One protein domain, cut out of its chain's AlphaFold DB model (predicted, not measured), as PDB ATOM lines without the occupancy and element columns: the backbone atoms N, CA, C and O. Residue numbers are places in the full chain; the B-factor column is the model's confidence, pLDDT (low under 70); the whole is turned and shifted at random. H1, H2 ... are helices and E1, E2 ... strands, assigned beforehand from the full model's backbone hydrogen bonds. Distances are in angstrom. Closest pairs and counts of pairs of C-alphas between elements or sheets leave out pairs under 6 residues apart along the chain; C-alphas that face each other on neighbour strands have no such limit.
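What this domain is: This is residues 12 to 215 of the 517 residues of an uncharacterized protein of Planctomycetaceae bacterium (UniProt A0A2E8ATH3). Helix H3 lies at the core; an up-and-down bundle of H5 to H9, each helix running against the one before, packs on it through H6, H8 and H9, and H1 packs on it elsewhere. H1 lies between H3 and a small sheet of E1, E3 and E2 in that order, mixed; the sheet's other face has no named helix. The printed part has 204 residues, with three named strands E1 to E3, then nine named helices H1 to H9: mostly helix. It is compact, with a radius of gyration of the C-alphas of 16.6 A and spans of 48 by 42 by 28 A.

How they stand to each other: E1, residues 25 to 28, and E3, residues 44 to 47, are parallel neighbours, with N 27 and O 45 within hydrogen-bond range at 2.9 A. E2, residues 37 to 39, is antiparallel to E3, a hairpin, with N 39 and O 44 at 2.8 A. H1, residues 53 to 68, is on one face of this sheet, making two layers, at a height over the sheet of 7.7 A. H3, residues 85 to 102, touches H1 with residues 96 to 100 alone, at a steep tilt of 66 degrees; the closest C-alphas, of Met 64 and Val 96, are 6.1 A apart. H2, residues 74 to 79, is close to H3 but not clearly touching. H4, residues 107 to 110, touches H1, with the C-alphas of Met 54 and His 110 closest at 4.9 A. H5, residues 116 to 125, and H6, residues 129 to 138, form a helical hairpin at a shallow tilt of 18 degrees. H6 touches H3, with the C-alphas of Ser 90 and Ala 138 closest at 4.4 A. H7, residues 143 to 155, touches H5, with the C-alphas of Thr 117 and Gly 151 closest at 4.1 A. H8, residues 157 to 180, forms helical hairpins with H7 and with H9, residues 199 to 213. O i to N i+4 pairs are all within hydrogen-bond range in H1, H2, H3, H5, H6, H8 and H9, and 7 of 9 in H7; H4 is too short for one.

Where its parts are: E1 begins at C-alpha 25, (167.140, -102.477, 153.483). H1 measures 22.4 A, H3 25.6 A, H7 20.4 A, H8 35.2 A and H9 20.3 A, ending at C-alpha 213, (159.414, -116.744, 120.312).

The domain as a whole: The C-alphas of Gly 22 and Phe 158 are the two farthest apart, 48.9 A. The printed part has no cut; H8 to H9 is the long link. No printed residue is under 70 in pLDDT.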
ATOM      1  N   GLU A  12     158.207-101.245 153.006       87.56
ATOM      2  CA  GLU A  12     157.508-101.700 154.212       87.56
ATOM      3  C   GLU A  12     156.072-101.174 154.358       87.56
ATOM      4  O   GLU A  12     155.287-101.773 155.094       87.56
ATOM      5  N   ILE A  13     155.695-100.093 153.662       86.94
ATOM      6  CA  ILE A  13     154.306 -99.599 153.661       86.94
ATOM      7  C   ILE A  13     153.370-100.521 152.866       86.94
ATOM      8  O   ILE A  13     152.146-100.417 152.967       86.94
ATOM      9  N   LEU A  14     153.936-101.398 152.035       85.88
ATOM     10  CA  LEU A  14     153.211-102.311 151.169       85.88
ATOM     11  C   LEU A  14     152.961-103.617 151.922       85.88
ATOM     12  O   LEU A  14     153.886-104.328 152.304       85.88
ATOM     13  N   THR A  15     151.690-103.947 152.110       82.44
ATOM     14  CA  THR A  15     151.275-105.199 152.748       82.44
ATOM     15  C   THR A  15     151.117-106.318 151.726       82.44
ATOM     16  O   THR A  15     150.781-106.062 150.567       82.44
ATOM     17  N   ARG A  16     151.331-107.567 152.134       88.44
ATOM     18  CA  ARG A  16     151.137-108.758 151.294       88.44
ATOM     19  C   ARG A  16     150.535-109.892 152.113       88.44
ATOM     20  O   ARG A  16     150.681-109.910 153.332       88.44
ATOM     21  N   GLU A  17     149.861-110.812 151.436       86.19
ATOM     22  CA  GLU A  17     149.236-111.988 152.065       86.19
ATOM     23  C   GLU A  17     150.132-113.232 152.032       86.19
ATOM     24  O   GLU A  17     149.976-114.121 152.860       86.19
ATOM     25  N   ASP A  18     151.091-113.279 151.107       86.88
ATOM     26  CA  ASP A  18     151.997-114.407 150.882       86.88
ATOM     27  C   ASP A  18     153.325-114.304 151.643       86.88
ATOM     28  O   ASP A  18     154.055-115.284 151.749       86.88
ATOM     29  N   THR A  19     153.647-113.138 152.206       83.06
ATOM     30  CA  THR A  19     154.916-112.909 152.910       83.06
ATOM     31  C   THR A  19     154.712-112.211 154.247       83.06
ATOM     32  O   THR A  19     153.862-111.329 154.374       83.06
ATOM     33  N   GLU A  20     155.555-112.519 155.233       82.38
ATOM     34  CA  GLU A  20     155.571-111.783 156.499       82.38
ATOM     35  C   GLU A  20     155.928-110.303 156.297       82.38
ATOM     36  O   GLU A  20     156.761-109.947 155.456       82.38
ATOM     37  N   HIS A  21     155.363-109.440 157.140       82.88
ATOM     38  CA  HIS A  21     155.688-108.016 157.153       82.88
ATOM     39  C   HIS A  21     157.027-107.773 157.856       82.88
ATOM     40  O   HIS A  21     157.385-108.465 158.811       82.88
ATOM     41  N   GLY A  22     157.772-106.759 157.417       84.94
ATOM     42  CA  GLY A  22     158.969-106.332 158.129       84.94
ATOM     43  C   GLY A  22     159.770-105.258 157.410       84.94
ATOM     44  O   GLY A  22     159.409-104.799 156.331       84.94
ATOM     45  N   ARG A  23     160.860-104.849 158.061       90.75
ATOM     46  CA  ARG A  23     161.728-103.762 157.604       90.75
ATOM     47  C   ARG A  23     162.529-104.170 156.367       90.75
ATOM     48  O   ARG A  23     163.045-105.286 156.318       90.75
ATOM     49  N   TRP A  24     162.675-103.231 155.437       94.12
ATOM     50  CA  TRP A  24     163.507-103.368 154.246       94.12
ATOM     51  C   TRP A  24     164.852-102.653 154.403       94.12
ATOM     52  O   TRP A  24     164.980-101.666 155.132       94.12
ATOM     53  N   THR A  25     165.863-103.163 153.702       95.81
ATOM     54  CA  THR A  25     167.140-102.477 153.483       95.81
ATOM     55  C   THR A  25     167.087-101.809 152.117       95.81
ATOM     56  O   THR A  25     166.927-102.491 151.105       95.81
ATOM     57  N   VAL A  26     167.203-100.482 152.087       95.75
ATOM     58  CA  VAL A  26     167.082 -99.692 150.857       95.75
ATOM     59  C   VAL A  26     168.376 -98.926 150.605       95.75
ATOM     60  O   VAL A  26     168.713 -98.011 151.356       95.75
ATOM     61  N   ASP A  27     169.073 -99.278 149.525       95.81
ATOM     62  CA  ASP A  27     170.322 -98.636 149.117       95.81
ATOM     63  C   ASP A  27     170.111 -97.702 147.921       95.81
ATOM     64  O   ASP A  27     169.421 -98.022 146.946       95.81
ATOM     65  N   ALA A  28     170.779 -96.549 147.957       95.25
ATOM     66  CA  ALA A  28     170.826 -95.643 146.819       95.25
ATOM     67  C   ALA A  28     171.674 -96.238 145.684       95.25
ATOM     68  O   ALA A  28     172.771 -96.756 145.910       95.25
ATOM     69  N   CYS A  29     171.203 -96.116 144.446       94.88
ATOM     70  CA  CYS A  29     171.967 -96.527 143.270       94.88
ATOM     71  C   CYS A  29     171.791 -95.567 142.084       94.88
ATOM     72  O   CYS A  29     171.046 -94.592 142.157       94.88
ATOM     73  N   ALA A  30     172.518 -95.815 140.992       91.75
ATOM     74  CA  ALA A  30     172.369 -95.044 139.763       91.75
ATOM     75  C   ALA A  30     171.111 -95.476 138.995       91.75
ATOM     76  O   ALA A  30     170.808 -96.666 138.917       91.75
ATOM     77  N   ALA A  31     170.435 -94.521 138.354       90.19
ATOM     78  CA  ALA A  31     169.321 -94.767 137.441       90.19
ATOM     79  C   ALA A  31     169.822 -95.333 136.095       90.19
ATOM     80  O   ALA A  31     169.770 -94.679 135.059       90.19
ATOM     81  N   LYS A  32     170.395 -96.540 136.131       87.88
ATOM     82  CA  LYS A  32     170.967 -97.241 134.978       87.88
ATOM     83  C   LYS A  32     170.437 -98.666 134.942       87.88
ATOM     84  O   LYS A  32     170.456 -99.340 135.964       87.88
ATOM     85  N   ARG A  33     170.022 -99.156 133.773       83.81
ATOM     86  CA  ARG A  33     169.504-100.523 133.612       83.81
ATOM     87  C   ARG A  33     170.426-101.577 134.222       83.81
ATOM     88  O   ARG A  33     171.649-101.514 134.085       83.81
ATOM     89  N   GLY A  34     169.806-102.538 134.904       85.19
ATOM     90  CA  GLY A  34     170.484-103.619 135.618       85.19
ATOM     91  C   GLY A  34     171.118-103.210 136.950       85.19
ATOM     92  O   GLY A  34     171.715-104.061 137.604       85.19
ATOM     93  N   VAL A  35     171.026-101.936 137.356       91.81
ATOM     94  CA  VAL A  35     171.513-101.472 138.662       91.81
ATOM     95  C   VAL A  35     170.382-101.426 139.701       91.81
ATOM     96  O   VAL A  35     170.561-102.058 140.748       91.81
ATOM     97  N   PRO A  36     169.234-100.756 139.459       94.75
ATOM     98  CA  PRO A  36     168.051-100.913 140.298       94.75
ATOM     99  C   PRO A  36     167.562-102.357 140.280       94.75
ATOM    100  O   PRO A  36     167.623-103.011 139.238       94.75
ATOM    101  N   HIS A  37     167.157-102.852 141.444       95.06
ATOM    102  CA  HIS A  37     166.568-104.178 141.598       95.06
ATOM    103  C   HIS A  37     165.940-104.344 142.981       95.06
ATOM    104  O   HIS A  37     166.317-103.675 143.951       95.06
ATOM    105  N   THR A  38     165.059-105.334 143.074       94.81
ATOM    106  CA  THR A  38     164.362-105.721 144.297       94.81
ATOM    107  C   THR A  38     164.563-107.210 144.568       94.81
ATOM    108  O   THR A  38     164.327-108.047 143.700       94.81
ATOM    109  N   ILE A  39     164.978-107.553 145.789       92.94
ATOM    110  CA  ILE A  39     165.130-108.930 146.274       92.94
ATOM    111  C   ILE A  39     164.142-109.127 147.418       92.94
ATOM    112  O   ILE A  39     164.410-108.785 148.570       92.94
ATOM    113  N   ILE A  40     162.974-109.672 147.086       91.38
ATOM    114  CA  ILE A  40     161.851-109.819 148.018       91.38
ATOM    115  C   ILE A  40     162.182-110.748 149.199       91.38
ATOM    116  O   ILE A  40     161.936-110.329 150.331       91.38
ATOM    117  N   PRO A  41     162.790-111.943 149.007       89.81
ATOM    118  CA  PRO A  41     163.093-112.844 150.126       89.81
ATOM    119  C   PRO A  41     164.029-112.233 151.175       89.81
ATOM    120  O   PRO A  41     163.902-112.513 152.363       89.81
ATOM    121  N   GLU A  42     164.956-111.378 150.738       92.19
ATOM    122  CA  GLU A  42     165.943-110.719 151.601       92.19
ATOM    123  C   GLU A  42     165.481-109.335 152.082       92.19
ATOM    124  O   GLU A  42     166.147-108.714 152.910       92.19
ATOM    125  N   ARG A  43     164.343-108.841 151.574       92.88
ATOM    126  CA  ARG A  43     163.837-107.477 151.789       92.88
ATOM    127  C   ARG A  43     164.888-106.407 151.473       92.88
ATOM    128  O   ARG A  43     165.065-105.446 152.225       92.88
ATOM    129  N   VAL A  44     165.588-106.572 150.352       95.19
ATOM    130  CA  VAL A  44     166.596-105.624 149.858       95.19
ATOM    131  C   VAL A  44     166.075-104.932 148.605       95.19
ATOM    132  O   VAL A  44     165.567-105.584 147.696       95.19
ATOM    133  N   MET A  45     166.220-103.611 148.536       96.69
ATOM    134  CA  MET A  45     165.898-102.822 147.350       96.69
ATOM    135  C   MET A  45     167.035-101.857 147.033       96.69
ATOM    136  O   MET A  45     167.546-101.169 147.915       96.69
ATOM    137  N   LYS A  46     167.397-101.761 145.754       97.25
ATOM    138  CA  LYS A  46     168.275-100.708 145.246       97.25
ATOM    139  C   LYS A  46     167.501 -99.829 144.293       97.25
ATOM    140  O   LYS A  46     166.973-100.314 143.299       97.25
ATOM    141  N   ALA A  47     167.468 -98.531 144.575       96.31
ATOM    142  CA  ALA A  47     166.752 -97.578 143.740       96.31
ATOM    143  C   ALA A  47     167.454 -96.210 143.709       96.31
ATOM    144  O   ALA A  47     168.155 -95.844 144.657       96.31
ATOM    145  N   PRO A  48     167.301 -95.436 142.625       95.56
ATOM    146  CA  PRO A  48     167.822 -94.083 142.564       95.56
ATOM    147  C   PRO A  48     167.010 -93.142 143.455       95.56
ATOM    148  O   PRO A  48     165.780 -93.208 143.511       95.56
ATOM    149  N   VAL A  49     167.704 -92.241 144.150       93.94
ATOM    150  CA  VAL A  49     167.117 -91.361 145.181       93.94
ATOM    151  C   VAL A  49     167.033 -89.894 144.760       93.94
ATOM    152  O   VAL A  49     166.554 -89.063 145.532       93.94
ATOM    153  N   ASP A  50     167.491 -89.564 143.550       92.19
ATOM    154  CA  ASP A  50     167.366 -88.218 142.997       92.19
ATOM    155  C   ASP A  50     165.917 -87.893 142.589       92.19
ATOM    156  O   ASP A  50     165.023 -88.748 142.567       92.19
ATOM    157  N   GLN A  51     165.684 -86.614 142.298       90.69
ATOM    158  CA  GLN A  51     164.354 -86.053 142.061       90.69
ATOM    159  C   GLN A  51     163.885 -86.139 140.604       90.69
ATOM    160  O   GLN A  51     162.796 -85.653 140.312       90.69
ATOM    161  N   SER A  52     164.664 -86.726 139.690       93.06
ATOM    162  CA  SER A  52     164.227 -86.845 138.298       93.06
ATOM    163  C   SER A  52     162.973 -87.717 138.169       93.06
ATOM    164  O   SER A  52     162.769 -88.673 138.928       93.06
ATOM    165  N   ASP A  53     162.142 -87.418 137.170       94.25
ATOM    166  CA  ASP A  53     160.937 -88.204 136.885       94.25
ATOM    167  C   ASP A  53     161.267 -89.651 136.498       94.25
ATOM    168  O   ASP A  53     160.535 -90.576 136.855       94.25
ATOM    169  N   MET A  54     162.413 -89.866 135.847       93.69
ATOM    170  CA  MET A  54     162.938 -91.202 135.570       93.69
ATOM    171  C   MET A  54     163.211 -91.961 136.871       93.69
ATOM    172  O   MET A  54     162.701 -93.065 137.054       93.69
ATOM    173  N   SER A  55     163.942 -91.361 137.817       95.00
ATOM    174  CA  SER A  55     164.218 -91.986 139.114       95.00
ATOM    175  C   SER A  55     162.950 -92.222 139.929       95.00
ATOM    176  O   SER A  55     162.838 -93.240 140.613       95.00
ATOM    177  N   ARG A  56     161.948 -91.344 139.812       95.38
ATOM    178  CA  ARG A  56     160.617 -91.563 140.392       95.38
ATOM    179  C   ARG A  56     159.916 -92.783 139.786       95.38
ATOM    180  O   ARG A  56     159.361 -93.573 140.548       95.38
ATOM    181  N   CYS A  57     159.955 -92.959 138.465       96.56
ATOM    182  CA  CYS A  57     159.381 -94.133 137.800       96.56
ATOM    183  C   CYS A  57     160.116 -95.422 138.175       96.56
ATOM    184  O   CYS A  57     159.466 -96.425 138.449       96.56
ATOM    185  N   ILE A  58     161.451 -95.385 138.256       96.44
ATOM    186  CA  ILE A  58     162.254 -96.535 138.692       96.44
ATOM    187  C   ILE A  58     161.884 -96.924 140.127       96.44
ATOM    188  O   ILE A  58     161.573 -98.082 140.377       96.44
ATOM    189  N   ARG A  59     161.821 -95.970 141.068       96.62
ATOM    190  CA  ARG A  59     161.374 -96.267 142.443       96.62
ATOM    191  C   ARG A  59     159.983 -96.899 142.471       96.62
ATOM    192  O   ARG A  59     159.773 -97.857 143.203       96.62
ATOM    193  N   ALA A  60     159.044 -96.378 141.683       96.75
ATOM    194  CA  ALA A  60     157.690 -96.922 141.608       96.75
ATOM    195  C   ALA A  60     157.657 -98.350 141.046       96.75
ATOM    196  O   ALA A  60     156.890 -99.177 141.535       96.75
ATOM    197  N   HIS A  61     158.489 -98.633 140.044       97.12
ATOM    198  CA  HIS A  61     158.647 -99.949 139.435       97.12
ATOM    199  C   HIS A  61     159.201-100.969 140.442       97.12
ATOM    200  O   HIS A  61     158.569-101.996 140.683       97.12
ATOM    201  N   GLU A  62     160.289-100.636 141.140       97.06
ATOM    202  CA  GLU A  62     160.862-101.490 142.192       97.06
ATOM    203  C   GLU A  62     159.891-101.704 143.368       97.06
ATOM    204  O   GLU A  62     159.703-102.821 143.851       97.06
ATOM    205  N   MET A  63     159.191-100.651 143.808       96.12
ATOM    206  CA  MET A  63     158.147-100.777 144.833       96.12
ATOM    207  C   MET A  63     156.986-101.662 144.377       96.12
ATOM    208  O   MET A  63     156.428-102.411 145.179       96.12
ATOM    209  N   MET A  64     156.615-101.612 143.101       96.88
ATOM    210  CA  MET A  64     155.570-102.478 142.565       96.88
ATOM    211  C   MET A  64     156.027-103.941 142.510       96.88
ATOM    212  O   MET A  64     155.243-104.814 142.888       96.88
ATOM    213  N   HIS A  65     157.292-104.213 142.168       96.31
ATOM    214  CA  HIS A  65     157.866-105.551 142.329       96.31
ATOM    215  C   HIS A  65     157.753-106.033 143.777       96.31
ATOM    216  O   HIS A  65     157.200-107.104 144.039       96.31
ATOM    217  N   ALA A  66     158.182-105.203 144.735       94.94
ATOM    218  CA  ALA A  66     158.060-105.513 146.156       94.94
ATOM    219  C   ALA A  66     156.608-105.810 146.566       94.94
ATOM    220  O   ALA A  66     156.385-106.698 147.385       94.94
ATOM    221  N   LYS A  67     155.618-105.127 145.974       93.88
ATOM    222  CA  LYS A  67     154.192-105.321 146.269       93.88
ATOM    223  C   LYS A  67     153.621-106.625 145.727       93.88
ATOM    224  O   LYS A  67     152.823-107.236 146.430       93.88
ATOM    225  N   CYS A  68     153.912-106.997 144.482       94.25
ATOM    226  CA  CYS A  68     153.105-108.009 143.792       94.25
ATOM    227  C   CYS A  68     153.887-109.078 143.028       94.25
ATOM    228  O   CYS A  68     153.252-110.004 142.519       94.25
ATOM    229  N   SER A  69     155.212-108.978 142.901       95.44
ATOM    230  CA  SER A  69     156.015-110.014 142.242       95.44
ATOM    231  C   SER A  69     156.235-111.220 143.155       95.44
ATOM    232  O   SER A  69     156.253-111.054 144.379       95.44
ATOM    233  N   PRO A  70     156.423-112.429 142.601       94.12
ATOM    234  CA  PRO A  70     156.777-113.600 143.394       94.12
ATOM    235  C   PRO A  70     158.091-113.392 144.147       94.12
ATOM    236  O   PRO A  70     159.040-112.835 143.596       94.12
ATOM    237  N   GLY A  71     158.129-113.829 145.408       88.81
ATOM    238  CA  GLY A  71     159.324-113.797 146.238       88.81
ATOM    239  C   GLY A  71     160.121-115.088 146.097       88.81
ATOM    240  O   GLY A  71     160.658-115.389 145.031       88.81
ATOM    241  N   ALA A  72     160.195-115.864 147.179       86.81
ATOM    242  CA  ALA A  72     160.880-117.159 147.182       86.81
ATOM    243  C   ALA A  72     160.160-118.186 146.287       86.81
ATOM    244  O   ALA A  72     160.763-119.135 145.788       86.81
ATOM    245  N   GLU A  73     158.877-117.950 146.029       89.19
ATOM    246  CA  GLU A  73     157.972-118.784 145.249       89.19
ATOM    247  C   GLU A  73     158.237-118.686 143.742       89.19
ATOM    248  O   GLU A  73     157.706-119.493 142.984       89.19
ATOM    249  N   PHE A  74     159.066-117.739 143.273       93.44
ATOM    250  CA  PHE A  74     159.374-117.605 141.843       93.44
ATOM    251  C   PHE A  74     159.920-118.908 141.245       93.44
ATOM    252  O   PHE A  74     159.538-119.292 140.140       93.44
ATOM    253  N   GLN A  75     160.743-119.636 142.007       93.12
ATOM    254  CA  GLN A  75     161.260-120.932 141.577       93.12
ATOM    255  C   GLN A  75     160.140-121.967 141.395       93.12
ATOM    256  O   GLN A  75     160.174-122.725 140.434       93.12
ATOM    257  N   ALA A  76     159.105-121.947 142.240       92.44
ATOM    258  CA  ALA A  76     157.961-122.847 142.099       92.44
ATOM    259  C   ALA A  76     157.176-122.587 140.801       92.44
ATOM    260  O   ALA A  76     156.670-123.528 140.194       92.44
ATOM    261  N   TRP A  77     157.109-121.335 140.330       94.31
ATOM    262  CA  TRP A  77     156.537-121.018 139.014       94.31
ATOM    263  C   TRP A  77     157.396-121.548 137.861       94.31
ATOM    264  O   TRP A  77     156.861-122.073 136.890       94.31
ATOM    265  N   ILE A  78     158.724-121.461 137.978       94.50
ATOM    266  CA  ILE A  78     159.654-121.998 136.973       94.50
ATOM    267  C   ILE A  78     159.561-123.529 136.907       94.50
ATOM    268  O   ILE A  78     159.462-124.098 135.818       94.50
ATOM    269  N   ASP A  79     159.556-124.198 138.060       92.25
ATOM    270  CA  ASP A  79     159.600-125.661 138.168       92.25
ATOM    271  C   ASP A  79     158.359-126.342 137.571       92.25
ATOM    272  O   ASP A  79     158.418-127.502 137.162       92.25
ATOM    273  N   ARG A  80     157.246-125.611 137.435       90.62
ATOM    274  CA  ARG A  80     156.047-126.092 136.730       90.62
ATOM    275  C   ARG A  80     156.273-126.301 135.237       90.62
ATOM    276  O   ARG A  80     155.518-127.045 134.612       90.62
ATOM    277  N   GLY A  81     157.270-125.637 134.649       90.69
ATOM    278  CA  GLY A  81     157.664-125.816 133.252       90.69
ATOM    279  C   GLY A  81     156.594-125.422 132.230       90.69
ATOM    280  O   GLY A  81     156.592-125.951 131.115       90.69
ATOM    281  N   ILE A  82     155.636-124.566 132.600       91.31
ATOM    282  CA  ILE A  82     154.586-124.076 131.690       91.31
ATOM    283  C   ILE A  82     155.158-123.011 130.753       91.31
ATOM    284  O   ILE A  82     154.941-123.066 129.544       91.31
ATOM    285  N   ALA A  83     155.940-122.089 131.307       94.12
ATOM    286  CA  ALA A  83     156.674-121.067 130.580       94.12
ATOM    287  C   ALA A  83     158.152-121.091 130.991       94.12
ATOM    288  O   ALA A  83     158.509-121.560 132.072       94.12
ATOM    289  N   SER A  84     159.021-120.594 130.120       95.38
ATOM    290  CA  SER A  84     160.433-120.394 130.423       95.38
ATOM    291  C   SER A  84     160.637-119.238 131.400       95.38
ATOM    292  O   SER A  84     159.854-118.287 131.443       95.38
ATOM    293  N   GLU A  85     161.750-119.280 132.134       97.12
ATOM    294  CA  GLU A  85     162.136-118.207 133.052       97.12
ATOM    295  C   GLU A  85     162.218-116.838 132.352       97.12
ATOM    296  O   GLU A  85     161.696-115.852 132.871       97.12
ATOM    297  N   ASP A  86     162.798-116.771 131.150       96.81
ATOM    298  CA  ASP A  86     162.925-115.513 130.400       96.81
ATOM    299  C   ASP A  86     161.563-114.900 130.054       96.81
ATOM    300  O   ASP A  86     161.384-113.682 130.143       96.81
ATOM    301  N   ALA A  87     160.594-115.736 129.665       97.94
ATOM    302  CA  ALA A  87     159.246-115.285 129.351       97.94
ATOM    303  C   ALA A  87     158.509-114.833 130.614       97.94
ATOM    304  O   ALA A  87     157.866-113.782 130.597       97.94
ATOM    305  N   LEU A  88     158.645-115.582 131.716       98.25
ATOM    306  CA  LEU A  88     158.079-115.215 133.015       98.25
ATOM    307  C   LEU A  88     158.596-113.853 133.475       98.25
ATOM    308  O   LEU A  88     157.793-112.986 133.805       98.25
ATOM    309  N   ARG A  89     159.917-113.635 133.426       97.38
ATOM    310  CA  ARG A  89     160.534-112.344 133.764       97.38
ATOM    311  C   ARG A  89     160.034-111.237 132.841       97.38
ATOM    312  O   ARG A  89     159.542-110.227 133.317       97.38
ATOM    313  N   SER A  90     160.066-111.442 131.526       98.06
ATOM    314  CA  SER A  90     159.683-110.399 130.561       98.06
ATOM    315  C   SER A  90     158.217-109.976 130.686       98.06
ATOM    316  O   SER A  90     157.893-108.792 130.605       98.06
ATOM    317  N   VAL A  91     157.305-110.929 130.882       98.38
ATOM    318  CA  VAL A  91     155.881-110.628 131.080       98.38
ATOM    319  C   VAL A  91     155.632-110.025 132.461       98.38
ATOM    320  O   VAL A  91     154.728-109.200 132.605       98.38
ATOM    321  N   GLU A  92     156.436-110.383 133.462       98.00
ATOM    322  CA  GLU A  92     156.374-109.764 134.781       98.00
ATOM    323  C   GLU A  92     156.735-108.278 134.734       98.00
ATOM    324  O   GLU A  92     155.979-107.464 135.265       98.00
ATOM    325  N   GLU A  93     157.793-107.907 134.009       97.31
ATOM    326  CA  GLU A  93     158.131-106.501 133.743       97.31
ATOM    327  C   GLU A  93     156.937-105.757 133.123       97.31
ATOM    328  O   GLU A  93     156.539-104.685 133.582       97.31
ATOM    329  N   MET A  94     156.280-106.358 132.121       98.06
ATOM    330  CA  MET A  94     155.075-105.788 131.508       98.06
ATOM    331  C   MET A  94     153.928-105.622 132.517       98.06
ATOM    332  O   MET A  94     153.236-104.598 132.504       98.06
ATOM    333  N   ARG A  95     153.700-106.617 133.384       98.00
ATOM    334  CA  ARG A  95     152.658-106.558 134.419       98.00
ATOM    335  C   ARG A  95     152.933-105.420 135.397       98.00
ATOM    336  O   ARG A  95     152.032-104.623 135.664       98.00
ATOM    337  N   VAL A  96     154.165-105.315 135.881       97.81
ATOM    338  CA  VAL A  96     154.611-104.261 136.794       97.81
ATOM    339  C   VAL A  96     154.460-102.886 136.148       97.81
ATOM    340  O   VAL A  96     153.830-102.002 136.731       97.81
ATOM    341  N   ASN A  97     154.898-102.726 134.899       97.62
ATOM    342  CA  ASN A  97     154.750-101.480 134.143       97.62
ATOM    343  C   ASN A  97     153.286-101.045 133.998       97.62
ATOM    344  O   ASN A  97     152.978 -99.852 134.101       97.62
ATOM    345  N   LEU A  98     152.366-101.987 133.765       97.81
ATOM    346  CA  LEU A  98     150.934-101.693 133.732       97.81
ATOM    347  C   LEU A  98     150.420-101.255 135.107       97.81
ATOM    348  O   LEU A  98     149.712-100.253 135.200       97.81
ATOM    349  N   LEU A  99     150.760-101.983 136.170       97.44
ATOM    350  CA  LEU A  99     150.297-101.667 137.521       97.44
ATOM    351  C   LEU A  99     150.822-100.304 138.002       97.44
ATOM    352  O   LEU A  99     150.053 -99.537 138.582       97.44
ATOM    353  N   CYS A 100     152.069 -99.939 137.686       97.56
ATOM    354  CA  CYS A 100     152.611 -98.602 137.955       97.56
ATOM    355  C   CYS A 100     151.818 -97.503 137.234       97.56
ATOM    356  O   CYS A 100     151.458 -96.498 137.849       97.56
ATOM    357  N   GLN A 101     151.471 -97.703 135.958       97.12
ATOM    358  CA  GLN A 101     150.619 -96.754 135.228       97.12
ATOM    359  C   GLN A 101     149.236 -96.617 135.873       97.12
ATOM    360  O   GLN A 101     148.715 -95.510 135.991       97.12
ATOM    361  N   LYS A 102     148.634 -97.724 136.326       96.25
ATOM    362  CA  LYS A 102     147.339 -97.693 137.029       96.25
ATOM    363  C   LYS A 102     147.423 -97.021 138.397       96.25
ATOM    364  O   LYS A 102     146.442 -96.421 138.820       96.25
ATOM    365  N   ALA A 103     148.588 -97.058 139.036       95.25
ATOM    366  CA  ALA A 103     148.882 -96.309 140.253       95.25
ATOM    367  C   ALA A 103     149.206 -94.817 140.003       95.25
ATOM    368  O   ALA A 103     149.416 -94.079 140.961       95.25
ATOM    369  N   GLY A 104     149.219 -94.355 138.745       96.62
ATOM    370  CA  GLY A 104     149.386 -92.941 138.387       96.62
ATOM    371  C   GLY A 104     150.823 -92.504 138.084       96.62
ATOM    372  O   GLY A 104     151.090 -91.304 138.051       96.62
ATOM    373  N   PHE A 105     151.751 -93.438 137.864       97.00
ATOM    374  CA  PHE A 105     153.121 -93.116 137.452       97.00
ATOM    375  C   PHE A 105     153.242 -93.055 135.925       97.00
ATOM    376  O   PHE A 105     152.799 -93.966 135.221       97.00
ATOM    377  N   ASP A 106     153.872 -91.999 135.404       95.56
ATOM    378  CA  ASP A 106     154.066 -91.815 133.963       95.56
ATOM    379  C   ASP A 106     155.285 -92.588 133.434       95.56
ATOM    380  O   ASP A 106     156.343 -92.048 133.101       95.56
ATOM    381  N   MET A 107     155.101 -93.902 133.328       95.81
ATOM    382  CA  MET A 107     156.109 -94.822 132.797       95.81
ATOM    383  C   MET A 107     156.392 -94.579 131.304       95.81
ATOM    384  O   MET A 107     157.494 -94.852 130.822       95.81
ATOM    385  N   LYS A 108     155.398 -94.078 130.556       94.38
ATOM    386  CA  LYS A 108     155.437 -93.942 129.091       94.38
ATOM    387  C   LYS A 108     156.308 -92.787 128.623       94.38
ATOM    388  O   LYS A 108     156.864 -92.881 127.531       94.38
ATOM    389  N   SER A 109     156.428 -91.742 129.434       93.56
ATOM    390  CA  SER A 109     157.263 -90.584 129.113       93.56
ATOM    391  C   SER A 109     158.669 -90.703 129.696       93.56
ATOM    392  O   SER A 109     159.627 -90.266 129.061       93.56
ATOM    393  N   HIS A 110     158.815 -91.316 130.878       93.69
ATOM    394  CA  HIS A 110     160.040 -91.162 131.671       93.69
ATOM    395  C   HIS A 110     160.856 -92.439 131.904       93.69
ATOM    396  O   HIS A 110     162.042 -92.324 132.206       93.69
ATOM    397  N   LEU A 111     160.287 -93.646 131.771       92.44
ATOM    398  CA  LEU A 111     161.048 -94.876 132.029       92.44
ATOM    399  C   LEU A 111     161.799 -95.354 130.775       92.44
ATOM    400  O   LEU A 111     161.257 -96.091 129.939       92.44
ATOM    401  N   SER A 112     163.053 -94.919 130.651       90.69
ATOM    402  CA  SER A 112     164.010 -95.339 129.621       90.69
ATOM    403  C   SER A 112     165.439 -94.987 130.030       90.69
ATOM    404  O   SER A 112     165.638 -93.997 130.722       90.69
ATOM    405  N   ASP A 113     166.426 -95.765 129.583       82.62
ATOM    406  CA  ASP A 113     167.857 -95.510 129.812       82.62
ATOM    407  C   ASP A 113     168.624 -95.087 128.543       82.62
ATOM    408  O   ASP A 113     169.855 -95.069 128.548       82.62
ATOM    409  N   ASP A 114     167.904 -94.772 127.458       84.81
ATOM    410  CA  ASP A 114     168.406 -94.395 126.123       84.81
ATOM    411  C   ASP A 114     169.234 -95.468 125.384       84.81
ATOM    412  O   ASP A 114     169.614 -95.273 124.225       84.81
ATOM    413  N   GLY A 115     169.482 -96.628 125.999       88.88
ATOM    414  CA  GLY A 115     170.216 -97.739 125.390       88.88
ATOM    415  C   GLY A 115     169.381 -98.588 124.428       88.88
ATOM    416  O   GLY A 115     169.926 -99.348 123.625       88.88
ATOM    417  N   GLU A 116     168.055 -98.454 124.449       93.19
ATOM    418  CA  GLU A 116     167.159 -99.467 123.884       93.19
ATOM    419  C   GLU A 116     167.161 -99.478 122.358       93.19
ATOM    420  O   GLU A 116     166.956-100.519 121.736       93.19
ATOM    421  N   THR A 117     167.431 -98.332 121.728       95.25
ATOM    422  CA  THR A 117     167.617 -98.281 120.275       95.25
ATOM    423  C   THR A 117     168.806 -99.138 119.845       95.25
ATOM    424  O   THR A 117     168.678 -99.900 118.890       95.25
ATOM    425  N   TYR A 118     169.927 -99.079 120.568       94.56
ATOM    426  CA  TYR A 118     171.090 -99.914 120.273       94.56
ATOM    427  C   TYR A 118     170.804-101.399 120.540       94.56
ATOM    428  O   TYR A 118     171.192-102.255 119.746       94.56
ATOM    429  N   ASP A 119     170.068-101.717 121.609       94.12
ATOM    430  CA  ASP A 119     169.651-103.097 121.883       94.12
ATOM    431  C   ASP A 119     168.762-103.671 120.775       94.12
ATOM    432  O   ASP A 119     168.958-104.818 120.365       94.12
ATOM    433  N   GLY A 120     167.836-102.869 120.243       95.75
ATOM    434  CA  GLY A 120     166.996-103.251 119.108       95.75
ATOM    435  C   GLY A 120     167.799-103.495 117.830       95.75
ATOM    436  O   GLY A 120     167.574-104.493 117.146       95.75
ATOM    437  N   GLU A 121     168.764-102.624 117.524       96.12
ATOM    438  CA  GLU A 121     169.670-102.801 116.380       96.12
ATOM    439  C   GLU A 121     170.491-104.090 116.515       96.12
ATOM    440  O   GLU A 121     170.522-104.924 115.604       96.12
ATOM    441  N   ARG A 122     171.097-104.295 117.690       95.50
ATOM    442  CA  ARG A 122     171.921-105.468 117.991       95.50
ATOM    443  C   ARG A 122     171.125-106.769 117.917       95.50
ATOM    444  O   ARG A 122     171.617-107.732 117.334       95.50
ATOM    445  N   GLY A 123     169.915-106.808 118.475       94.12
ATOM    446  CA  GLY A 123     169.074-108.009 118.470       94.12
ATOM    447  C   GLY A 123     168.749-108.490 117.053       94.12
ATOM    448  O   GLY A 123     168.907-109.672 116.740       94.12
ATOM    449  N   VAL A 124     168.389-107.566 116.156       94.06
ATOM    450  CA  VAL A 124     168.124-107.897 114.745       94.06
ATOM    451  C   VAL A 124     169.405-108.273 114.007       94.06
ATOM    452  O   VAL A 124     169.398-109.235 113.237       94.06
ATOM    453  N   ALA A 125     170.512-107.562 114.250       91.25
ATOM    454  CA  ALA A 125     171.804-107.863 113.633       91.25
ATOM    455  C   ALA A 125     172.303-109.276 113.983       91.25
ATOM    456  O   ALA A 125     172.857-109.965 113.128       91.25
ATOM    457  N   LEU A 126     172.047-109.737 115.211       93.44
ATOM    458  CA  LEU A 126     172.342-111.100 115.663       93.44
ATOM    459  C   LEU A 126     171.285-112.132 115.239       93.44
ATOM    460  O   LEU A 126     171.452-113.318 115.515       93.44
ATOM    461  N   ARG A 127     170.205-111.697 114.573       92.25
ATOM    462  CA  ARG A 127     169.040-112.522 114.209       92.25
ATOM    463  C   ARG A 127     168.420-113.238 115.413       92.25
ATOM    464  O   ARG A 127     167.826-114.304 115.269       92.25
ATOM    465  N   ASP A 128     168.498-112.612 116.582       95.25
ATOM    466  CA  ASP A 128     167.935-113.128 117.824       95.25
ATOM    467  C   ASP A 128     166.460-112.724 117.951       95.25
ATOM    468  O   ASP A 128     166.097-111.754 118.623       95.25
ATOM    469  N   TRP A 129     165.592-113.463 117.254       95.88
ATOM    470  CA  TRP A 129     164.143-113.246 117.303       95.88
ATOM    471  C   TRP A 129     163.605-113.375 118.726       95.88
ATOM    472  O   TRP A 129     162.847-112.517 119.177       95.88
ATOM    473  N   ARG A 130     164.033-114.415 119.451       97.00
ATOM    474  CA  ARG A 130     163.579-114.692 120.814       97.00
ATOM    475  C   ARG A 130     163.937-113.551 121.758       97.00
ATOM    476  O   ARG A 130     163.043-113.038 122.425       97.00
ATOM    477  N   GLY A 131     165.193-113.110 121.769       97.06
ATOM    478  CA  GLY A 131     165.623-111.964 122.571       97.06
ATOM    479  C   GLY A 131     164.865-110.685 122.214       97.06
ATOM    480  O   GLY A 131     164.448-109.947 123.107       97.06
ATOM    481  N   CYS A 132     164.583-110.459 120.926       97.81
ATOM    482  CA  CYS A 132     163.775-109.318 120.495       97.81
ATOM    483  C   CYS A 132     162.322-109.389 120.983       97.81
ATOM    484  O   CYS A 132     161.774-108.360 121.377       97.81
ATOM    485  N   VAL A 133     161.697-110.573 120.971       98.31
ATOM    486  CA  VAL A 133     160.350-110.777 121.528       98.31
ATOM    487  C   VAL A 133     160.346-110.482 123.028       98.31
ATOM    488  O   VAL A 133     159.524-109.686 123.478       98.31
ATOM    489  N   MET A 134     161.282-111.065 123.783       98.19
ATOM    490  CA  MET A 134     161.370-110.884 125.237       98.19
ATOM    491  C   MET A 134     161.584-109.416 125.617       98.19
ATOM    492  O   MET A 134     160.826-108.864 126.411       98.19
ATOM    493  N   MET A 135     162.540-108.742 124.972       97.19
ATOM    494  CA  MET A 135     162.810-107.325 125.226       97.19
ATOM    495  C   MET A 135     161.633-106.425 124.829       97.19
ATOM    496  O   MET A 135     161.286-105.498 125.565       97.19
ATOM    497  N   ALA A 136     160.980-106.705 123.691       98.06
ATOM    498  CA  ALA A 136     159.797-105.958 123.276       98.06
ATOM    499  C   ALA A 136     158.687-106.055 124.325       98.06
ATOM    500  O   ALA A 136     158.100-105.025 124.642       98.06
ATOM    501  N   ILE A 137     158.441-107.253 124.870       98.44
ATOM    502  CA  ILE A 137     157.450-107.500 125.924       98.44
ATOM    503  C   ILE A 137     157.833-106.804 127.234       98.44
ATOM    504  O   ILE A 137     157.012-106.067 127.775       98.44
ATOM    505  N   ALA A 138     159.076-106.949 127.697       97.31
ATOM    506  CA  ALA A 138     159.530-106.340 128.947       97.31
ATOM    507  C   ALA A 138     159.397-104.806 128.947       97.31
ATOM    508  O   ALA A 138     159.067-104.194 129.959       97.31
ATOM    509  N   CYS A 139     159.592-104.174 127.786       96.00
ATOM    510  CA  CYS A 139     159.485-102.724 127.652       96.00
ATOM    511  C   CYS A 139     158.042-102.209 127.515       96.00
ATOM    512  O   CYS A 139     157.838-100.993 127.560       96.00
ATOM    513  N   VAL A 140     157.037-103.068 127.294       96.81
ATOM    514  CA  VAL A 140     155.661-102.627 127.005       96.81
ATOM    515  C   VAL A 140     155.131-101.715 128.112       96.81
ATOM    516  O   VAL A 140     155.238-102.006 129.300       96.81
ATOM    517  N   GLY A 141     154.525-100.596 127.704       94.81
ATOM    518  CA  GLY A 141     153.968 -99.609 128.631       94.81
ATOM    519  C   GLY A 141     154.970 -98.569 129.140       94.81
ATOM    520  O   GLY A 141     154.605 -97.764 129.990       94.81
ATOM    521  N   THR A 142     156.193 -98.544 128.609       96.50
ATOM    522  CA  THR A 142     157.251 -97.604 129.016       96.50
ATOM    523  C   THR A 142     157.786 -96.788 127.835       96.50
ATOM    524  O   THR A 142     157.558 -97.143 126.673       96.50
ATOM    525  N   ALA A 143     158.543 -95.720 128.115       94.75
ATOM    526  CA  ALA A 143     159.240 -94.935 127.087       94.75
ATOM    527  C   ALA A 143     160.252 -95.781 126.283       94.75
ATOM    528  O   ALA A 143     160.456 -95.558 125.084       94.75
ATOM    529  N   SER A 144     160.830 -96.801 126.928       94.44
ATOM    530  CA  SER A 144     161.773 -97.773 126.351       94.44
ATOM    531  C   SER A 144     161.221 -98.482 125.106       94.44
ATOM    532  O   SER A 144     161.950 -98.720 124.141       94.44
ATOM    533  N   HIS A 145     159.917 -98.792 125.076       96.75
ATOM    534  CA  HIS A 145     159.305 -99.625 124.027       96.75
ATOM    535  C   HIS A 145     159.441 -99.027 122.628       96.75
ATOM    536  O   HIS A 145     159.867 -99.694 121.681       96.75
ATOM    537  N   LYS A 146     159.114 -97.736 122.498       95.69
ATOM    538  CA  LYS A 146     159.183 -97.023 121.216       95.69
ATOM    539  C   LYS A 146     160.627 -96.925 120.727       95.69
ATOM    540  O   LYS A 146     160.873 -97.101 119.530       95.69
ATOM    541  N   LYS A 147     161.581 -96.682 121.633       95.94
ATOM    542  CA  LYS A 147     163.016 -96.594 121.320       95.94
ATOM    543  C   LYS A 147     163.584 -97.938 120.874       95.94
ATOM    544  O   LYS A 147     164.265 -97.981 119.849       95.94
ATOM    545  N   PHE A 148     163.224 -99.023 121.561       97.38
ATOM    546  CA  PHE A 148     163.594-100.386 121.182       97.38
ATOM    547  C   PHE A 148     163.095-100.745 119.778       97.38
ATOM    548  O   PHE A 148     163.881-101.087 118.893       97.38
ATOM    549  N   LEU A 149     161.791-100.572 119.523       97.44
ATOM    550  CA  LEU A 149     161.206-100.861 118.210       97.44
ATOM    551  C   LEU A 149     161.769 -99.965 117.100       97.44
ATOM    552  O   LEU A 149     161.839-100.389 115.947       97.44
ATOM    553  N   THR A 150     162.180 -98.738 117.422       96.94
ATOM    554  CA  THR A 150     162.883 -97.863 116.472       96.94
ATOM    555  C   THR A 150     164.219 -98.473 116.059       96.94
ATOM    556  O   THR A 150     164.504 -98.514 114.864       96.94
ATOM    557  N   GLY A 151     164.992 -99.002 117.012       96.00
ATOM    558  CA  GLY A 151     166.231 -99.736 116.740       96.00
ATOM    559  C   GLY A 151     166.011-100.947 115.836       96.00
ATOM    560  O   GLY A 151     166.646-101.068 114.791       96.00
ATOM    561  N   VAL A 152     165.015-101.778 116.160       96.50
ATOM    562  CA  VAL A 152     164.631-102.937 115.334       96.50
ATOM    563  C   VAL A 152     164.314-102.512 113.894       96.50
ATOM    564  O   VAL A 152     164.842-103.085 112.943       96.50
ATOM    565  N   ARG A 153     163.491-101.469 113.709       95.88
ATOM    566  CA  ARG A 153     163.046-100.999 112.381       95.88
ATOM    567  C   ARG A 153     164.160-100.427 111.510       95.88
ATOM    568  O   ARG A 153     163.959-100.335 110.298       95.88
ATOM    569  N   ARG A 154     165.297-100.028 112.091       93.06
ATOM    570  CA  ARG A 154     166.473 -99.587 111.323       93.06
ATOM    571  C   ARG A 154     167.112-100.738 110.549       93.06
ATOM    572  O   ARG A 154     167.651-100.495 109.476       93.06
ATOM    573  N   HIS A 155     166.999-101.970 111.050       89.81
ATOM    574  CA  HIS A 155     167.523-103.168 110.389       89.81
ATOM    575  C   HIS A 155     166.434-104.015 109.720       89.81
ATOM    576  O   HIS A 155     166.645-104.507 108.615       89.81
ATOM    577  N   ASP A 156     165.274-104.182 110.360       91.12
ATOM    578  CA  ASP A 156     164.173-105.003 109.850       91.12
ATOM    579  C   ASP A 156     162.813-104.389 110.234       91.12
ATOM    580  O   ASP A 156     162.298-104.522 111.351       91.12
ATOM    581  N   ARG A 157     162.201-103.679 109.275       91.56
ATOM    582  CA  ARG A 157     160.877-103.059 109.458       91.56
ATOM    583  C   ARG A 157     159.768-104.089 109.662       91.56
ATOM    584  O   ARG A 157     158.793-103.783 110.349       91.56
ATOM    585  N   PHE A 158     159.909-105.283 109.086       90.81
ATOM    586  CA  PHE A 158     158.924-106.350 109.219       90.81
ATOM    587  C   PHE A 158     158.925-106.907 110.647       90.81
ATOM    588  O   PHE A 158     157.865-106.962 111.272       90.81
ATOM    589  N   TRP A 159     160.101-107.178 111.225       94.12
ATOM    590  CA  TRP A 159     160.220-107.524 112.649       94.12
ATOM    591  C   TRP A 159     159.635-106.426 113.533       94.12
ATOM    592  O   TRP A 159     158.839-106.706 114.426       94.12
ATOM    593  N   GLY A 160     159.942-105.160 113.237       95.38
ATOM    594  CA  GLY A 160     159.389-104.022 113.972       95.38
ATOM    595  C   GLY A 160     157.859-103.903 113.911       95.38
ATOM    596  O   GLY A 160     157.260-103.339 114.832       95.38
ATOM    597  N   LYS A 161     157.215-104.417 112.853       94.81
ATOM    598  CA  LYS A 161     155.751-104.532 112.744       94.81
ATOM    599  C   LYS A 161     155.235-105.704 113.579       94.81
ATOM    600  O   LYS A 161     154.365-105.502 114.421       94.81
ATOM    601  N   CYS A 162     155.811-106.896 113.413       95.94
ATOM    602  CA  CYS A 162     155.410-108.085 114.168       95.94
ATOM    603  C   CYS A 162     155.539-107.883 115.685       95.94
ATOM    604  O   CYS A 162     154.596-108.167 116.417       95.94
ATOM    605  N   LEU A 163     156.666-107.345 116.160       97.75
ATOM    606  CA  LEU A 163     156.899-107.082 117.584       97.75
ATOM    607  C   LEU A 163     155.920-106.047 118.149       97.75
ATOM    608  O   LEU A 163     155.461-106.197 119.283       97.75
ATOM    609  N   LEU A 164     155.557-105.022 117.368       97.69
ATOM    610  CA  LEU A 164     154.535-104.054 117.768       97.69
ATOM    611  C   LEU A 164     153.163-104.725 117.919       97.69
ATOM    612  O   LEU A 164     152.484-104.497 118.919       97.69
ATOM    613  N   ASP A 165     152.769-105.557 116.954       97.00
ATOM    614  CA  ASP A 165     151.491-106.271 116.984       97.00
ATOM    615  C   ASP A 165     151.421-107.248 118.168       97.00
ATOM    616  O   ASP A 165     150.415-107.285 118.882       97.00
ATOM    617  N   ILE A 166     152.505-107.989 118.430       97.38
ATOM    618  CA  ILE A 166     152.643-108.861 119.607       97.38
ATOM    619  C   ILE A 166     152.489-108.041 120.895       97.38
ATOM    620  O   ILE A 166     151.665-108.380 121.744       97.38
ATOM    621  N   SER A 167     153.213-106.923 121.008       98.06
ATOM    622  CA  SER A 167     153.182-106.039 122.182       98.06
ATOM    623  C   SER A 167     151.779-105.492 122.462       98.06
ATOM    624  O   SER A 167     151.308-105.527 123.597       98.06
ATOM    625  N   LYS A 168     151.070-105.024 121.423       97.69
ATOM    626  CA  LYS A 168     149.688-104.523 121.540       97.69
ATOM    627  C   LYS A 168     148.732-105.613 122.031       97.69
ATOM    628  O   LYS A 168     147.876-105.349 122.875       97.69
ATOM    629  N   ARG A 169     148.874-106.837 121.516       96.62
ATOM    630  CA  ARG A 169     148.053-107.988 121.926       96.62
ATOM    631  C   ARG A 169     148.334-108.390 123.374       96.62
ATOM    632  O   ARG A 169     147.384-108.569 124.129       96.62
ATOM    633  N   ALA A 170     149.604-108.461 123.771       96.94
ATOM    634  CA  ALA A 170     150.002-108.783 125.140       96.94
ATOM    635  C   ALA A 170     149.488-107.750 126.148       96.94
ATOM    636  O   ALA A 170     148.891-108.119 127.159       96.94
ATOM    637  N   MET A 171     149.602-106.460 125.817       96.75
ATOM    638  CA  MET A 171     149.049-105.388 126.641       96.75
ATOM    639  C   MET A 171     147.528-105.501 126.789       96.75
ATOM    640  O   MET A 171     147.001-105.368 127.889       96.75
ATOM    641  N   LYS A 172     146.807-105.792 125.697       95.94
ATOM    642  CA  LYS A 172     145.346-105.963 125.720       95.94
ATOM    643  C   LYS A 172     144.913-107.120 126.625       95.94
ATOM    644  O   LYS A 172     143.932-106.985 127.357       95.94
ATOM    645  N   GLU A 173     145.631-108.239 126.580       93.88
ATOM    646  CA  GLU A 173     145.392-109.391 127.456       93.88
ATOM    647  C   GLU A 173     145.655-109.052 128.925       93.88
ATOM    648  O   GLU A 173     144.844-109.378 129.794       93.88
ATOM    649  N   MET A 174     146.744-108.336 129.202       94.81
ATOM    650  CA  MET A 174     147.088-107.906 130.554       94.81
ATOM    651  C   MET A 174     146.065-106.899 131.112       94.81
ATOM    652  O   MET A 174     145.623-107.009 132.254       94.81
ATOM    653  N   GLU A 175     145.592-105.958 130.292       95.31
ATOM    654  CA  GLU A 175     144.517-105.034 130.667       95.31
ATOM    655  C   GLU A 175     143.179-105.736 130.917       95.31
ATOM    656  O   GLU A 175     142.420-105.316 131.794       95.31
ATOM    657  N   LYS A 176     142.864-106.788 130.149       92.44
ATOM    658  CA  LYS A 176     141.671-107.612 130.383       92.44
ATOM    659  C   LYS A 176     141.734-108.236 131.778       92.44
ATOM    660  O   LYS A 176     140.757-108.134 132.514       92.44
ATOM    661  N   ALA A 177     142.882-108.797 132.156       90.25
ATOM    662  CA  ALA A 177     143.096-109.368 133.482       90.25
ATOM    663  C   ALA A 177     143.073-108.310 134.599       90.25
ATOM    664  O   ALA A 177     142.490-108.539 135.657       90.25
ATOM    665  N   TYR A 178     143.617-107.111 134.358       93.00
ATOM    666  CA  TYR A 178     143.503-105.996 135.304       93.00
ATOM    667  C   TYR A 178     142.038-105.648 135.604       93.00
ATOM    668  O   TYR A 178     141.664-105.501 136.766       93.00
ATOM    669  N   ARG A 179     141.182-105.576 134.574       92.44
ATOM    670  CA  ARG A 179     139.743-105.291 134.741       92.44
ATOM    671  C   ARG A 179     138.996-106.373 135.525       92.44
ATOM    672  O   ARG A 179     137.945-106.080 136.081       92.44
ATOM    673  N   GLN A 180     139.520-107.596 135.567       87.69
ATOM    674  CA  GLN A 180     138.964-108.693 136.364       87.69
ATOM    675  C   GLN A 180     139.355-108.608 137.853       87.69
ATOM    676  O   GLN A 180     138.761-109.308 138.662       87.69
ATOM    677  N   GLY A 181     140.316-107.752 138.224       85.56
ATOM    678  CA  GLY A 181     140.628-107.400 139.616       85.56
ATOM    679  C   GLY A 181     141.739-108.214 140.289       85.56
ATOM    680  O   GLY A 181     142.272-107.771 141.301       85.56
ATOM    681  N   ASN A 182     142.164-109.342 139.718       85.06
ATOM    682  CA  ASN A 182     143.105-110.253 140.388       85.06
ATOM    683  C   ASN A 182     144.584-110.006 140.047       85.06
ATOM    684  O   ASN A 182     145.456-110.656 140.614       85.06
ATOM    685  N   LEU A 183     144.898-109.070 139.147       91.62
ATOM    686  CA  LEU A 183     146.247-108.942 138.576       91.62
ATOM    687  C   LEU A 183     147.340-108.562 139.594       91.62
ATOM    688  O   LEU A 183     148.500-108.933 139.421       91.62
ATOM    689  N   ALA A 184     146.978-107.833 140.651       93.38
ATOM    690  CA  ALA A 184     147.874-107.459 141.747       93.38
ATOM    691  C   ALA A 184     147.679-108.323 143.009       93.38
ATOM    692  O   ALA A 184     148.245-108.002 144.052       93.38
ATOM    693  N   SER A 185     146.860-109.379 142.934       92.06
ATOM    694  CA  SER A 185     146.563-110.240 144.079       92.06
ATOM    695  C   SER A 185     147.811-110.984 144.544       92.06
ATOM    696  O   SER A 185     148.486-111.620 143.737       92.06
ATOM    697  N   THR A 186     148.072-110.928 145.850       93.62
ATOM    698  CA  THR A 186     149.140-111.669 146.540       93.62
ATOM    699  C   THR A 186     148.619-112.877 147.310       93.62
ATOM    700  O   THR A 186     149.338-113.429 148.128       93.62
ATOM    701  N   VAL A 187     147.357-113.259 147.093       91.81
ATOM    702  CA  VAL A 187     146.741-114.418 147.748       91.81
ATOM    703  C   VAL A 187     147.538-115.681 147.404       91.81
ATOM    704  O   VAL A 187     147.964-115.856 146.255       91.81
ATOM    705  N   VAL A 188     147.715-116.559 148.391       91.12
ATOM    706  CA  VAL A 188     148.232-117.916 148.189       91.12
ATOM    707  C   VAL A 188     147.099-118.785 147.650       91.12
ATOM    708  O   VAL A 188     146.034-118.859 148.257       91.12
ATOM    709  N   HIS A 189     147.304-119.438 146.509       88.44
ATOM    710  CA  HIS A 189     146.281-120.304 145.930       88.44
ATOM    711  C   HIS A 189     146.049-121.537 146.815       88.44
ATOM    712  O   HIS A 189     146.988-122.284 147.077       88.44
ATOM    713  N   GLU A 190     144.799-121.797 147.211       84.62
ATOM    714  CA  GLU A 190     144.458-122.832 148.204       84.62
ATOM    715  C   GLU A 190     144.924-124.238 147.794       84.62
ATOM    716  O   GLU A 190     145.577-124.920 148.578       84.62
ATOM    717  N   ASP A 191     144.658-124.647 146.550       81.12
ATOM    718  CA  ASP A 191     144.995-126.011 146.119       81.12
ATOM    719  C   ASP A 191     146.477-126.235 145.782       81.12
ATOM    720  O   ASP A 191     147.016-127.310 146.031       81.12
ATOM    721  N   THR A 192     147.135-125.261 145.142       83.19
ATOM    722  CA  THR A 192     148.530-125.411 144.695       83.19
ATOM    723  C   THR A 192     149.526-124.968 145.760       83.19
ATOM    724  O   THR A 192     150.691-125.348 145.693       83.19
ATOM    725  N   GLY A 193     149.098-124.141 146.720       87.38
ATOM    726  CA  GLY A 193     149.973-123.472 147.680       87.38
ATOM    727  C   GLY A 193     150.888-122.416 147.052       87.38
ATOM    728  O   GLY A 193     151.772-121.901 147.731       87.38
ATOM    729  N   ILE A 194     150.713-122.100 145.764       89.19
ATOM    730  CA  ILE A 194     151.592-121.186 145.033       89.19
ATOM    731  C   ILE A 194     151.065-119.755 145.148       89.19
ATOM    732  O   ILE A 194     149.866-119.494 145.028       89.19
ATOM    733  N   ALA A 195     151.988-118.816 145.341       90.62
ATOM    734  CA  ALA A 195     151.732-117.387 145.392       90.62
ATOM    735  C   ALA A 195     152.696-116.624 144.467       90.62
ATOM    736  O   ALA A 195     153.770-117.136 144.138       90.62
ATOM    737  N   PRO A 196     152.343-115.410 144.017       93.06
ATOM    738  CA  PRO A 196     151.084-114.712 144.231       93.06
ATOM    739  C   PRO A 196     150.059-115.062 143.142       93.06
ATOM    740  O   PRO A 196     150.409-115.216 141.973       93.06
ATOM    741  N   MET A 197     148.772-115.134 143.492       91.06
ATOM    742  CA  MET A 197     147.695-115.479 142.550       91.06
ATOM    743  C   MET A 197     147.659-114.584 141.294       91.06
ATOM    744  O   MET A 197     147.396-115.054 140.186       91.06
ATOM    745  N   GLY A 198     147.989-113.294 141.414       91.56
ATOM    746  CA  GLY A 198     148.075-112.391 140.260       91.56
ATOM    747  C   GLY A 198     149.087-112.837 139.196       91.56
ATOM    748  O   GLY A 198     148.922-112.527 138.013       91.56
ATOM    749  N   PHE A 199     150.089-113.628 139.589       94.50
ATOM    750  CA  PHE A 199     151.142-114.128 138.713       94.50
ATOM    751  C   PHE A 199     150.697-115.276 137.796       94.50
ATOM    752  O   PHE A 199     151.320-115.499 136.760       94.50
ATOM    753  N   ALA A 200     149.568-115.943 138.063       92.50
ATOM    754  CA  ALA A 200     149.030-116.943 137.130       92.50
ATOM    755  C   ALA A 200     148.700-116.338 135.755       92.50
ATOM    756  O   ALA A 200     148.876-116.976 134.717       92.50
ATOM    757  N   THR A 201     148.275-115.070 135.727       92.56
ATOM    758  CA  THR A 201     148.088-114.347 134.460       92.56
ATOM    759  C   THR A 201     149.423-114.115 133.751       92.56
ATOM    760  O   THR A 201     149.483-114.255 132.527       92.56
ATOM    761  N   THR A 202     150.481-113.783 134.503       95.25
ATOM    762  CA  THR A 202     151.845-113.639 133.973       95.25
ATOM    763  C   THR A 202     152.300-114.940 133.325       95.25
ATOM    764  O   THR A 202     152.693-114.919 132.163       95.25
ATOM    765  N   GLU A 203     152.167-116.077 134.012       94.81
ATOM    766  CA  GLU A 203     152.534-117.397 133.481       94.81
ATOM    767  C   GLU A 203     151.763-117.748 132.200       94.81
ATOM    768  O   GLU A 203     152.368-118.142 131.203       94.81
ATOM    769  N   ARG A 204     150.441-117.529 132.180       93.31
ATOM    770  CA  ARG A 204     149.597-117.779 130.996       93.31
ATOM    771  C   ARG A 204     150.051-116.974 129.779       93.31
ATOM    772  O   ARG A 204     150.105-117.491 128.664       93.31
ATOM    773  N   ILE A 205     150.341-115.687 129.970       95.44
ATOM    774  CA  ILE A 205     150.812-114.822 128.883       95.44
ATOM    775  C   ILE A 205     152.248-115.207 128.495       95.44
ATOM    776  O   ILE A 205     152.552-115.237 127.307       95.44
ATOM    777  N   ALA A 206     153.107-115.561 129.453       97.06
ATOM    778  CA  ALA A 206     154.479-116.001 129.203       97.06
ATOM    779  C   ALA A 206     154.542-117.279 128.354       97.06
ATOM    780  O   ALA A 206     155.305-117.321 127.392       97.06
ATOM    781  N   GLU A 207     153.689-118.268 128.629       95.12
ATOM    782  CA  GLU A 207     153.552-119.488 127.817       95.12
ATOM    783  C   GLU A 207     153.260-119.150 126.349       95.12
ATOM    784  O   GLU A 207     153.893-119.664 125.422       95.12
ATOM    785  N   TRP A 208     152.328-118.220 126.137       95.62
ATOM    786  CA  TRP A 208     151.953-117.756 124.810       95.62
ATOM    787  C   TRP A 208     153.093-117.004 124.108       95.62
ATOM    788  O   TRP A 208     153.345-117.234 122.920       95.62
ATOM    789  N   ILE A 209     153.809-116.143 124.836       97.44
ATOM    790  CA  ILE A 209     154.979-115.422 124.322       97.44
ATOM    791  C   ILE A 209     156.109-116.388 123.951       97.44
ATOM    792  O   ILE A 209     156.717-116.216 122.894       97.44
ATOM    793  N   ASP A 210     156.346-117.441 124.732       95.62
ATOM    794  CA  ASP A 210     157.330-118.469 124.386       95.62
ATOM    795  C   ASP A 210     156.988-119.164 123.070       95.62
ATOM    796  O   ASP A 210     157.853-119.313 122.210       95.62
ATOM    797  N   ARG A 211     155.719-119.523 122.846       93.19
ATOM    798  CA  ARG A 211     155.298-120.150 121.580       93.19
ATOM    799  C   ARG A 211     155.475-119.232 120.372       93.19
ATOM    800  O   ARG A 211     155.755-119.720 119.276       93.19
ATOM    801  N   ILE A 212     155.333-117.919 120.557       95.00
ATOM    802  CA  ILE A 212     155.653-116.904 119.540       95.00
ATOM    803  C   ILE A 212     157.168-116.821 119.305       95.00
ATOM    804  O   ILE A 212     157.613-116.747 118.157       95.00
ATOM    805  N   ALA A 213     157.960-116.835 120.374       95.38
ATOM    806  CA  ALA A 213     159.414-116.744 120.312       95.38
ATOM    807  C   ALA A 213     160.076-118.008 119.730       95.38
ATOM    808  O   ALA A 213     161.143-117.914 119.129       95.38
ATOM    809  N   GLU A 214     159.433-119.172 119.862       92.06
ATOM    810  CA  GLU A 214     159.842-120.448 119.257       92.06
ATOM    811  C   GLU A 214     159.618-120.494 117.729       92.06
ATOM    812  O   GLU A 214     160.082-121.425 117.071       92.06
ATOM    813  N   GLN A 215     158.907-119.525 117.138       90.38
ATOM    814  CA  GLN A 215     158.690-119.502 115.690       90.38
ATOM    815  C   GLN A 215     159.950-119.069 114.941       90.38
ATOM    816  O   GLN A 215     160.554-118.045 115.253       90.38
TER     817      GLN A 215